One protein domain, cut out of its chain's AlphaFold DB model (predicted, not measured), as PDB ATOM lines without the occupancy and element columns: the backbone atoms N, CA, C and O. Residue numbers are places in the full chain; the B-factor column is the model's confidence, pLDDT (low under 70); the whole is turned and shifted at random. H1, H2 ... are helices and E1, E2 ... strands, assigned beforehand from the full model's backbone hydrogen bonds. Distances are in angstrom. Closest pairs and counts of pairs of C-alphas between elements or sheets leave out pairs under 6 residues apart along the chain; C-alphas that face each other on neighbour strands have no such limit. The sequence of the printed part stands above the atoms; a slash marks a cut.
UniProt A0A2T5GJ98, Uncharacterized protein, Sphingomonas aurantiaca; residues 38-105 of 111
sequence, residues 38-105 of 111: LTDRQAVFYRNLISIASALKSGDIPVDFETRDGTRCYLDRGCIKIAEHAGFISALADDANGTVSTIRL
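This is residues 38 to 105 of the 111 residues of an uncharacterized protein of Sphingomonas aurantiaca (UniProt A0A2T5GJ98). The small antiparallel sheet E1 E4 packs on the later part of the long helix H1, with H2 crosswise on its early part. E1 runs on into the antiparallel hairpin E2 and E3. The printed part, 68 residues, is mixed in class, with H1 E1 E2 E3 H2 E4 in that order, and compact: radius of gyration of the C-alphas 11.8 A, spans 31, 29 and 21 A.

Look at E1, residues 60 to 62, and E4, 102 to 104: N 61 and O 103 are 2.8 A apart. In hairpin E2, 64 to 66, and E3, 72 to 75, N 65 and O 73 are 2.9 A apart. H1, 40 to 56, touches H2, 77 to 85, with residues 42 to 46 alone, about perpendicular at 88 degrees; the closest C-alphas, Gln 42 and Cys 79, are 6.3 A apart. In both, every O i to N i+4 pair is within hydrogen-bond range.

Find C-alpha 40 at (28.587, 61.868, 105.184); H1 runs 24.5 A to C-alpha 56. E4 ends at C-alpha 104, (13.232, 50.889, 94.783).

The printed part has no cut; link H2 to E4 is long; no printed residue is under 70 in pLDDT.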
ATOM      1  N   LEU A  38      29.164  54.052 104.821       75.12
ATOM      2  CA  LEU A  38      28.323  55.185 105.203       75.12
ATOM      3  C   LEU A  38      29.217  56.412 105.417       75.12
ATOM      4  O   LEU A  38      29.687  56.677 106.518       75.12
ATOM      5  N   THR A  39      29.486  57.127 104.330       86.25
ATOM      6  CA  THR A  39      30.133  58.444 104.358       86.25
ATOM      7  C   THR A  39      29.087  59.535 104.583       86.25
ATOM      8  O   THR A  39      27.911  59.331 104.271       86.25
ATOM      9  N   ASP A  40      29.498  60.719 105.039       87.94
ATOM     10  CA  ASP A  40      28.587  61.868 105.184       87.94
ATOM     11  C   ASP A  40      27.860  62.189 103.869       87.94
ATOM     12  O   ASP A  40      26.648  62.400 103.849       87.94
ATOM     13  N   ARG A  41      28.576  62.092 102.740       89.06
ATOM     14  CA  ARG A  41      28.008  62.209 101.391       89.06
ATOM     15  C   ARG A  41      26.901  61.179 101.143       89.06
ATOM     16  O   ARG A  41      25.856  61.517 100.595       89.06
ATOM     17  N   GLN A  42      27.108  59.926 101.542       90.69
ATOM     18  CA  GLN A  42      26.101  58.876 101.384       90.69
ATOM     19  C   GLN A  42      24.892  59.102 102.304       90.69
ATOM     20  O   GLN A  42      23.760  58.849 101.898       90.69
ATOM     21  N   ALA A  43      25.105  59.636 103.509       90.75
ATOM     22  CA  ALA A  43      24.015  59.991 104.413       90.75
ATOM     23  C   ALA A  43      23.108  61.086 103.818       90.75
ATOM     24  O   ALA A  43      21.885  60.979 103.918       90.75
ATOM     25  N   VAL A  44      23.682  62.091 103.139       92.50
ATOM     26  CA  VAL A  44      22.913  63.099 102.377       92.50
ATOM     27  C   VAL A  44      22.110  62.438 101.259       92.50
ATOM     28  O   VAL A  44      20.927  62.728 101.085       92.50
ATOM     29  N   PHE A  45      22.721  61.511 100.513       93.94
ATOM     30  CA  PHE A  45      22.017  60.773  99.465       93.94
ATOM     31  C   PHE A  45      20.803  60.012 100.018       93.94
ATOM     32  O   PHE A  45      19.714  60.124  99.460       93.94
ATOM     33  N   TYR A  46      20.948  59.311 101.145       93.56
ATOM     34  CA  TYR A  46      19.845  58.599 101.798       93.56
ATOM     35  C   TYR A  46      18.720  59.523 102.257       93.56
ATOM     36  O   TYR A  46      17.554  59.216 102.005       93.56
ATOM     37  N   ARG A  47      19.043  60.669 102.868       93.81
ATOM     38  CA  ARG A  47      18.031  61.668 103.245       93.81
ATOM     39  C   ARG A  47      17.278  62.187 102.025       93.81
ATOM     40  O   ARG A  47      16.054  62.232 102.054       93.81
ATOM     41  N   ASN A  48      17.980  62.471 100.928       94.25
ATOM     42  CA  ASN A  48      17.346  62.880  99.676       94.25
ATOM     43  C   ASN A  48      16.437  61.789  99.092       94.25
ATOM     44  O   ASN A  48      15.332  62.105  98.656       94.25
ATOM     45  N   LEU A  49      16.846  60.513  99.119       94.56
ATOM     46  CA  LEU A  49      15.979  59.413  98.680       94.56
ATOM     47  C   LEU A  49      14.705  59.320  99.524       94.56
ATOM     48  O   LEU A  49      13.624  59.167  98.962       94.56
ATOM     49  N   ILE A  50      14.819  59.455 100.847       92.94
ATOM     50  CA  ILE A  50      13.664  59.469 101.753       92.94
ATOM     51  C   ILE A  50      12.746  60.651 101.428       92.94
ATOM     52  O   ILE A  50      11.550  60.448 101.243       92.94
ATOM     53  N   SER A  51      13.288  61.863 101.278       92.06
ATOM     54  CA  SER A  51      12.504  63.055 100.934       92.06
ATOM     55  C   SER A  51      11.769  62.901  99.600       92.06
ATOM     56  O   SER A  51      10.588  63.236  99.503       92.06
ATOM     57  N   ILE A  52      12.435  62.351  98.579       92.62
ATOM     58  CA  ILE A  52      11.816  62.080  97.275       92.62
ATOM     59  C   ILE A  52      10.706  61.033  97.415       92.62
ATOM     60  O   ILE A  52       9.594  61.250  96.935       92.62
ATOM     61  N   ALA A  53      10.985  59.918  98.088       92.88
ATOM     62  CA  ALA A  53      10.012  58.861  98.323       92.88
ATOM     63  C   ALA A  53       8.768  59.364  99.068       92.88
ATOM     64  O   ALA A  53       7.642  59.050  98.681       92.88
ATOM     65  N   SER A  54       8.954  60.192 100.099       91.38
ATOM     66  CA  SER A  54       7.861  60.835 100.829       91.38
ATOM     67  C   SER A  54       7.050  61.777  99.939       91.38
ATOM     68  O   SER A  54       5.821  61.721  99.968       91.38
ATOM     69  N   ALA A  55       7.702  62.594  99.103       90.69
ATOM     70  CA  ALA A  55       7.016  63.480  98.161       90.69
ATOM     71  C   ALA A  55       6.192  62.702  97.118       90.69
ATOM     72  O   ALA A  55       5.088  63.115  96.762       90.69
ATOM     73  N   LEU A  56       6.704  61.556  96.662       91.44
ATOM     74  CA  LEU A  56       6.023  60.663  95.722       91.44
ATOM     75  C   LEU A  56       4.992  59.741  96.388       91.44
ATOM     76  O   LEU A  56       4.211  59.107  95.679       91.44
ATOM     77  N   LYS A  57       5.000  59.635  97.725       91.75
ATOM     78  CA  LYS A  57       4.280  58.605  98.495       91.75
ATOM     79  C   LYS A  57       4.543  57.194  97.950       91.75
ATOM     80  O   LYS A  57       3.634  56.376  97.835       91.75
ATOM     81  N   SER A  58       5.789  56.938  97.557       93.31
ATOM     82  CA  SER A  58       6.196  55.714  96.873       93.31
ATOM     83  C   SER A  58       7.641  55.359  97.201       93.31
ATOM     84  O   SER A  58       8.497  56.234  97.292       93.31
ATOM     85  N   GLY A  59       7.919  54.061  97.337       93.31
ATOM     86  CA  GLY A  59       9.287  53.537  97.404       93.31
ATOM     87  C   GLY A  59       9.983  53.469  96.044       93.31
ATOM     88  O   GLY A  59      11.187  53.231  96.005       93.31
ATOM     89  N   ASP A  60       9.245  53.685  94.953       94.62
ATOM     90  CA  ASP A  60       9.768  53.728  93.590       94.62
ATOM     91  C   ASP A  60      10.205  55.154  93.244       94.62
ATOM     92  O   ASP A  60       9.382  56.058  93.083       94.62
ATOM     93  N   ILE A  61      11.516  55.346  93.131       94.94
ATOM     94  CA  ILE A  61      12.159  56.642  92.928       94.94
ATOM     95  C   ILE A  61      12.770  56.683  91.523       94.94
ATOM     96  O   ILE A  61      13.616  55.843  91.204       94.94
ATOM     97  N   PRO A  62      12.406  57.650  90.667       95.44
ATOM     98  CA  PRO A  62      13.002  57.756  89.343       95.44
ATOM     99  C   PRO A  62      14.481  58.164  89.432       95.44
ATOM    100  O   PRO A  62      14.859  59.039  90.211       95.44
ATOM    101  N   VAL A  63      15.323  57.559  88.590       95.25
ATOM    102  CA  VAL A  63      16.760  57.877  88.511       95.25
ATOM    103  C   VAL A  63      16.993  59.295  87.994       95.25
ATOM    104  O   VAL A  63      17.940  59.946  88.427       95.25
ATOM    105  N   ASP A  64      16.137  59.773  87.090       94.50
ATOM    106  CA  ASP A  64      16.103  61.163  86.639       94.50
ATOM    107  C   ASP A  64      14.709  61.769  86.748       94.50
ATOM    108  O   ASP A  64      13.693  61.108  86.545       94.50
ATOM    109  N   PHE A  65      14.672  63.052  87.081       93.50
ATOM    110  CA  PHE A  65      13.448  63.794  87.345       93.50
ATOM    111  C   PHE A  65      13.667  65.286  87.106       93.50
ATOM    112  O   PHE A  65      14.787  65.743  86.903       93.50
ATOM    113  N   GLU A  66      12.583  66.045  87.104       91.81
ATOM    114  CA  GLU A  66      12.604  67.502  87.015       91.81
ATOM    115  C   GLU A  66      12.273  68.094  88.383       91.81
ATOM    116  O   GLU A  66      11.367  67.622  89.073       91.81
ATOM    117  N   THR A  67      13.006  69.120  88.790       85.69
ATOM    118  CA  THR A  67      12.708  69.898  89.994       85.69
ATOM    119  C   THR A  67      11.627  70.948  89.713       85.69
ATOM    120  O   THR A  67      11.135  71.107  88.590       85.69
ATOM    121  N   ARG A  68      11.193  71.668  90.754       82.19
ATOM    122  CA  ARG A  68      10.114  72.669  90.661       82.19
ATOM    123  C   ARG A  68      10.380  73.773  89.631       82.19
ATOM    124  O   ARG A  68       9.452  74.242  88.986       82.19
ATOM    125  N   ASP A  69      11.636  74.171  89.490       84.38
ATOM    126  CA  ASP A  69      12.130  75.180  88.546       84.38
ATOM    127  C   ASP A  69      12.285  74.653  87.104       84.38
ATOM    128  O   ASP A  69      12.707  75.395  86.222       84.38
ATOM    129  N   GLY A  70      11.944  73.385  86.850       83.88
ATOM    130  CA  GLY A  70      12.090  72.740  85.545       83.88
ATOM    131  C   GLY A  70      13.501  72.218  85.268       83.88
ATOM    132  O   GLY A  70      13.757  71.708  84.176       83.88
ATOM    133  N   THR A  71      14.420  72.303  86.234       87.69
ATOM    134  CA  THR A  71      15.768  71.758  86.069       87.69
ATOM    135  C   THR A  71      15.713  70.231  86.043       87.69
ATOM    136  O   THR A  71      15.206  69.585  86.961       87.69
ATOM    137  N   ARG A  72      16.254  69.622  84.982       91.12
ATOM    138  CA  ARG A  72      16.378  68.164  84.899       91.12
ATOM    139  C   ARG A  72      17.586  67.699  85.703       91.12
ATOM    140  O   ARG A  72      18.709  68.147  85.474       91.12
ATOM    141  N   CYS A  73      17.355  66.753  86.596       92.06
ATOM    142  CA  CYS A  73      18.323  66.206  87.529       92.06
ATOM    143  C   CYS A  73      18.366  64.680  87.438       92.06
ATOM    144  O   CYS A  73      17.429  64.044  86.955       92.06
ATOM    145  N   TYR A  74      19.454  64.085  87.919       93.44
ATOM    146  CA  TYR A  74      19.582  62.645  88.084       93.44
ATOM    147  C   TYR A  74      20.373  62.288  89.341       93.44
ATOM    148  O   TYR A  74      21.240  63.036  89.796       93.44
ATOM    149  N   LEU A  75      20.069  61.125  89.903       93.75
ATOM    150  CA  LEU A  75      20.738  60.573  91.074       93.75
ATOM    151  C   LEU A  75      22.174  60.142  90.738       93.75
ATOM    152  O   LEU A  75      22.441  59.555  89.684       93.75
ATOM    153  N   ASP A  76      23.115  60.404  91.644       92.75
ATOM    154  CA  ASP A  76      24.501  59.984  91.458       92.75
ATOM    155  C   ASP A  76      24.634  58.453  91.421       92.75
ATOM    156  O   ASP A  76      24.225  57.747  92.338       92.75
ATOM    157  N   ARG A  77      25.261  57.933  90.362       91.06
ATOM    158  CA  ARG A  77      25.353  56.484  90.120       91.06
ATOM    159  C   ARG A  77      26.233  55.759  91.134       91.06
ATOM    160  O   ARG A  77      25.927  54.621  91.473       91.06
ATOM    161  N   GLY A  78      27.292  56.410  91.617       90.19
ATOM    162  CA  GLY A  78      28.137  55.849  92.674       90.19
ATOM    163  C   GLY A  78      27.347  55.703  93.971       90.19
ATOM    164  O   GLY A  78      27.314  54.627  94.560       90.19
ATOM    165  N   CYS A  79      26.612  56.749  94.358       91.81
ATOM    166  CA  CYS A  79      25.726  56.693  95.519       91.81
ATOM    167  C   CYS A  79      24.612  55.645  95.384       91.81
ATOM    168  O   CYS A  79      24.332  54.951  96.362       91.81
ATOM    169  N   ILE A  80      24.016  55.488  94.192       93.62
ATOM    170  CA  ILE A  80      23.047  54.414  93.917       93.62
ATOM    171  C   ILE A  80      23.677  53.048  94.195       93.62
ATOM    172  O   ILE A  80      23.086  52.232  94.895       93.62
ATOM    173  N   LYS A  81      24.881  52.794  93.675       92.31
ATOM    174  CA  LYS A  81      25.509  51.480  93.811       92.31
ATOM    175  C   LYS A  81      25.909  51.170  95.254       92.31
ATOM    176  O   LYS A  81      25.699  50.059  95.724       92.31
ATOM    177  N   ILE A  82      26.395  52.169  95.990       91.56
ATOM    178  CA  ILE A  82      26.653  52.043  97.433       91.56
ATOM    179  C   ILE A  82      25.351  51.755  98.196       91.56
ATOM    180  O   ILE A  82      25.350  50.927  99.103       91.56
ATOM    181  N   ALA A  83      24.240  52.401  97.825       92.56
ATOM    182  CA  ALA A  83      22.934  52.170  98.442       92.56
ATOM    183  C   ALA A  83      22.433  50.736  98.225       92.56
ATOM    184  O   ALA A  83      21.870  50.144  99.144       92.56
ATOM    185  N   GLU A  84      22.645  50.187  97.026       93.44
ATOM    186  CA  GLU A  84      22.320  48.796  96.701       93.44
ATOM    187  C   GLU A  84      23.151  47.832  97.551       93.44
ATOM    188  O   GLU A  84      22.590  46.978  98.233       93.44
ATOM    189  N   HIS A  85      24.476  48.010  97.586       90.88
ATOM    190  CA  HIS A  85      25.370  47.175  98.400       90.88
ATOM    191  C   HIS A  85      25.053  47.236  99.894       90.88
ATOM    192  O   HIS A  85      25.174  46.237 100.598       90.88
ATOM    193  N   ALA A  86      24.629  48.400 100.387       90.31
ATOM    194  CA  ALA A  86      24.218  48.585 101.774       90.31
ATOM    195  C   ALA A  86      22.815  48.024 102.083       90.31
ATOM    196  O   ALA A  86      22.376  48.104 103.230       90.31
ATOM    197  N   GLY A  87      22.086  47.507 101.086       92.31
ATOM    198  CA  GLY A  87      20.707  47.039 101.240       92.31
ATOM    199  C   GLY A  87      19.697  48.159 101.511       92.31
ATOM    200  O   GLY A  87      18.590  47.888 101.967       92.31
ATOM    201  N   PHE A  88      20.063  49.421 101.257       93.06
ATOM    202  CA  PHE A  88      19.161  50.568 101.411       93.06
ATOM    203  C   PHE A  88      18.129  50.620 100.272       93.06
ATOM    204  O   PHE A  88      16.986  51.047 100.447       93.06
ATOM    205  N   ILE A  89      18.520  50.148  99.089       95.50
ATOM    206  CA  ILE A  89      17.628  49.925  97.953       95.50
ATOM    207  C   ILE A  89      17.660  48.455  97.542       95.50
ATOM    208  O   ILE A  89      18.605  47.728  97.841       95.50
ATOM    209  N   SER A  90      16.611  48.029  96.849       95.50
ATOM    210  CA  SER A  90      16.564  46.736  96.171       95.50
ATOM    211  C   SER A  90      17.620  46.665  95.067       95.50
ATOM    212  O   SER A  90      18.073  47.697  94.565       95.50
ATOM    213  N   ALA A  91      17.958  45.441  94.656       94.38
ATOM    214  CA  ALA A  91      18.859  45.207  93.536       94.38
ATOM    215  C   ALA A  91      18.405  45.971  92.278       94.38
ATOM    216  O   ALA A  91      17.214  46.004  91.952       94.38
ATOM    217  N   LEU A  92      19.360  46.584  91.581       94.62
ATOM    218  CA  LEU A  92      19.118  47.310  90.344       94.62
ATOM    219  C   LEU A  92      18.694  46.337  89.246       94.62
ATOM    220  O   LEU A  92      19.288  45.276  89.062       94.62
ATOM    221  N   ALA A  93      17.690  46.741  88.477       94.19
ATOM    222  CA  ALA A  93      17.206  45.995  87.329       94.19
ATOM    223  C   ALA A  93      17.001  46.940  86.146       94.19
ATOM    224  O   ALA A  93      16.583  48.090  86.314       94.19
ATOM    225  N   ASP A  94      17.295  46.435  84.953       95.38
ATOM    226  CA  ASP A  94      17.018  47.142  83.713       95.38
ATOM    227  C   ASP A  94      15.520  47.100  83.398       95.38
ATOM    228  O   ASP A  94      14.851  46.082  83.589       95.38
ATOM    229  N   ASP A  95      14.993  48.217  82.901       93.75
ATOM    230  CA  ASP A  95      13.648  48.290  82.344       93.75
ATOM    231  C   ASP A  95      13.592  47.742  80.905       93.75
ATOM    232  O   ASP A  95      14.577  47.249  80.351       93.75
ATOM    233  N   ALA A  96      12.428  47.855  80.259       94.00
ATOM    234  CA  ALA A  96      12.223  47.401  78.881       94.00
ATOM    235  C   ALA A  96      13.148  48.078  77.844       94.00
ATOM    236  O   ALA A  96      13.290  47.566  76.736       94.00
ATOM    237  N   ASN A  97      13.786  49.203  78.186       92.50
ATOM    238  CA  ASN A  97      14.743  49.902  77.329       92.50
ATOM    239  C   ASN A  97      16.200  49.491  77.610       92.50
ATOM    240  O   ASN A  97      17.117  50.090  77.050       92.50
ATOM    241  N   GLY A  98      16.434  48.509  78.490       94.00
ATOM    242  CA  GLY A  98      17.778  48.081  78.875       94.00
ATOM    243  C   GLY A  98      18.506  49.100  79.752       94.00
ATOM    244  O   GLY A  98      19.733  49.179  79.717       94.00
ATOM    245  N   THR A  99      17.769  49.940  80.489       96.25
ATOM    246  CA  THR A  99      18.364  50.926  81.399       96.25
ATOM    247  C   THR A  99      17.667  50.963  82.748       96.25
ATOM    248  O   THR A  99      16.486  50.653  82.854       96.25
ATOM    249  N   VAL A 100      18.364  51.433  83.780       95.62
ATOM    250  CA  VAL A 100      17.744  51.721  85.076       95.62
ATOM    251  C   VAL A 100      17.026  53.068  84.991       95.62
ATOM    252  O   VAL A 100      17.662  54.125  84.931       95.62
ATOM    253  N   SER A 101      15.694  53.039  84.974       95.06
ATOM    254  CA  SER A 101      14.846  54.240  85.024       95.06
ATOM    255  C   SER A 101      14.353  54.580  86.427       95.06
ATOM    256  O   SER A 101      14.123  55.756  86.717       95.06
ATOM    257  N   THR A 102      14.261  53.582  87.305       95.75
ATOM    258  CA  THR A 102      13.728  53.697  88.667       95.75
ATOM    259  C   THR A 102      14.559  52.832  89.612       95.75
ATOM    260  O   THR A 102      14.999  51.749  89.234       95.75
ATOM    261  N   ILE A 103      14.761  53.297  90.844       96.38
ATOM    262  CA  ILE A 103      15.282  52.504  91.964       96.38
ATOM    263  C   ILE A 103      14.178  52.310  93.003       96.38
ATOM    264  O   ILE A 103      13.286  53.148  93.119       96.38
ATOM    265  N   ARG A 104      14.245  51.224  93.774       96.38
ATOM    266  CA  ARG A 104      13.232  50.889  94.783       96.38
ATOM    267  C   ARG A 104      13.851  50.840  96.172       96.38
ATOM    268  O   ARG A 104      14.792  50.078  96.374       96.38
ATOM    269  N   LEU A 105      13.321  51.601  97.128       95.69
ATOM    270  CA  LEU A 105      13.706  51.468  98.540       95.69
ATOM    271  C   LEU A 105      13.471  50.030  99.026       95.69
ATOM    272  O   LEU A 105      12.506  49.383  98.625       95.69
TER     273      LEU A 105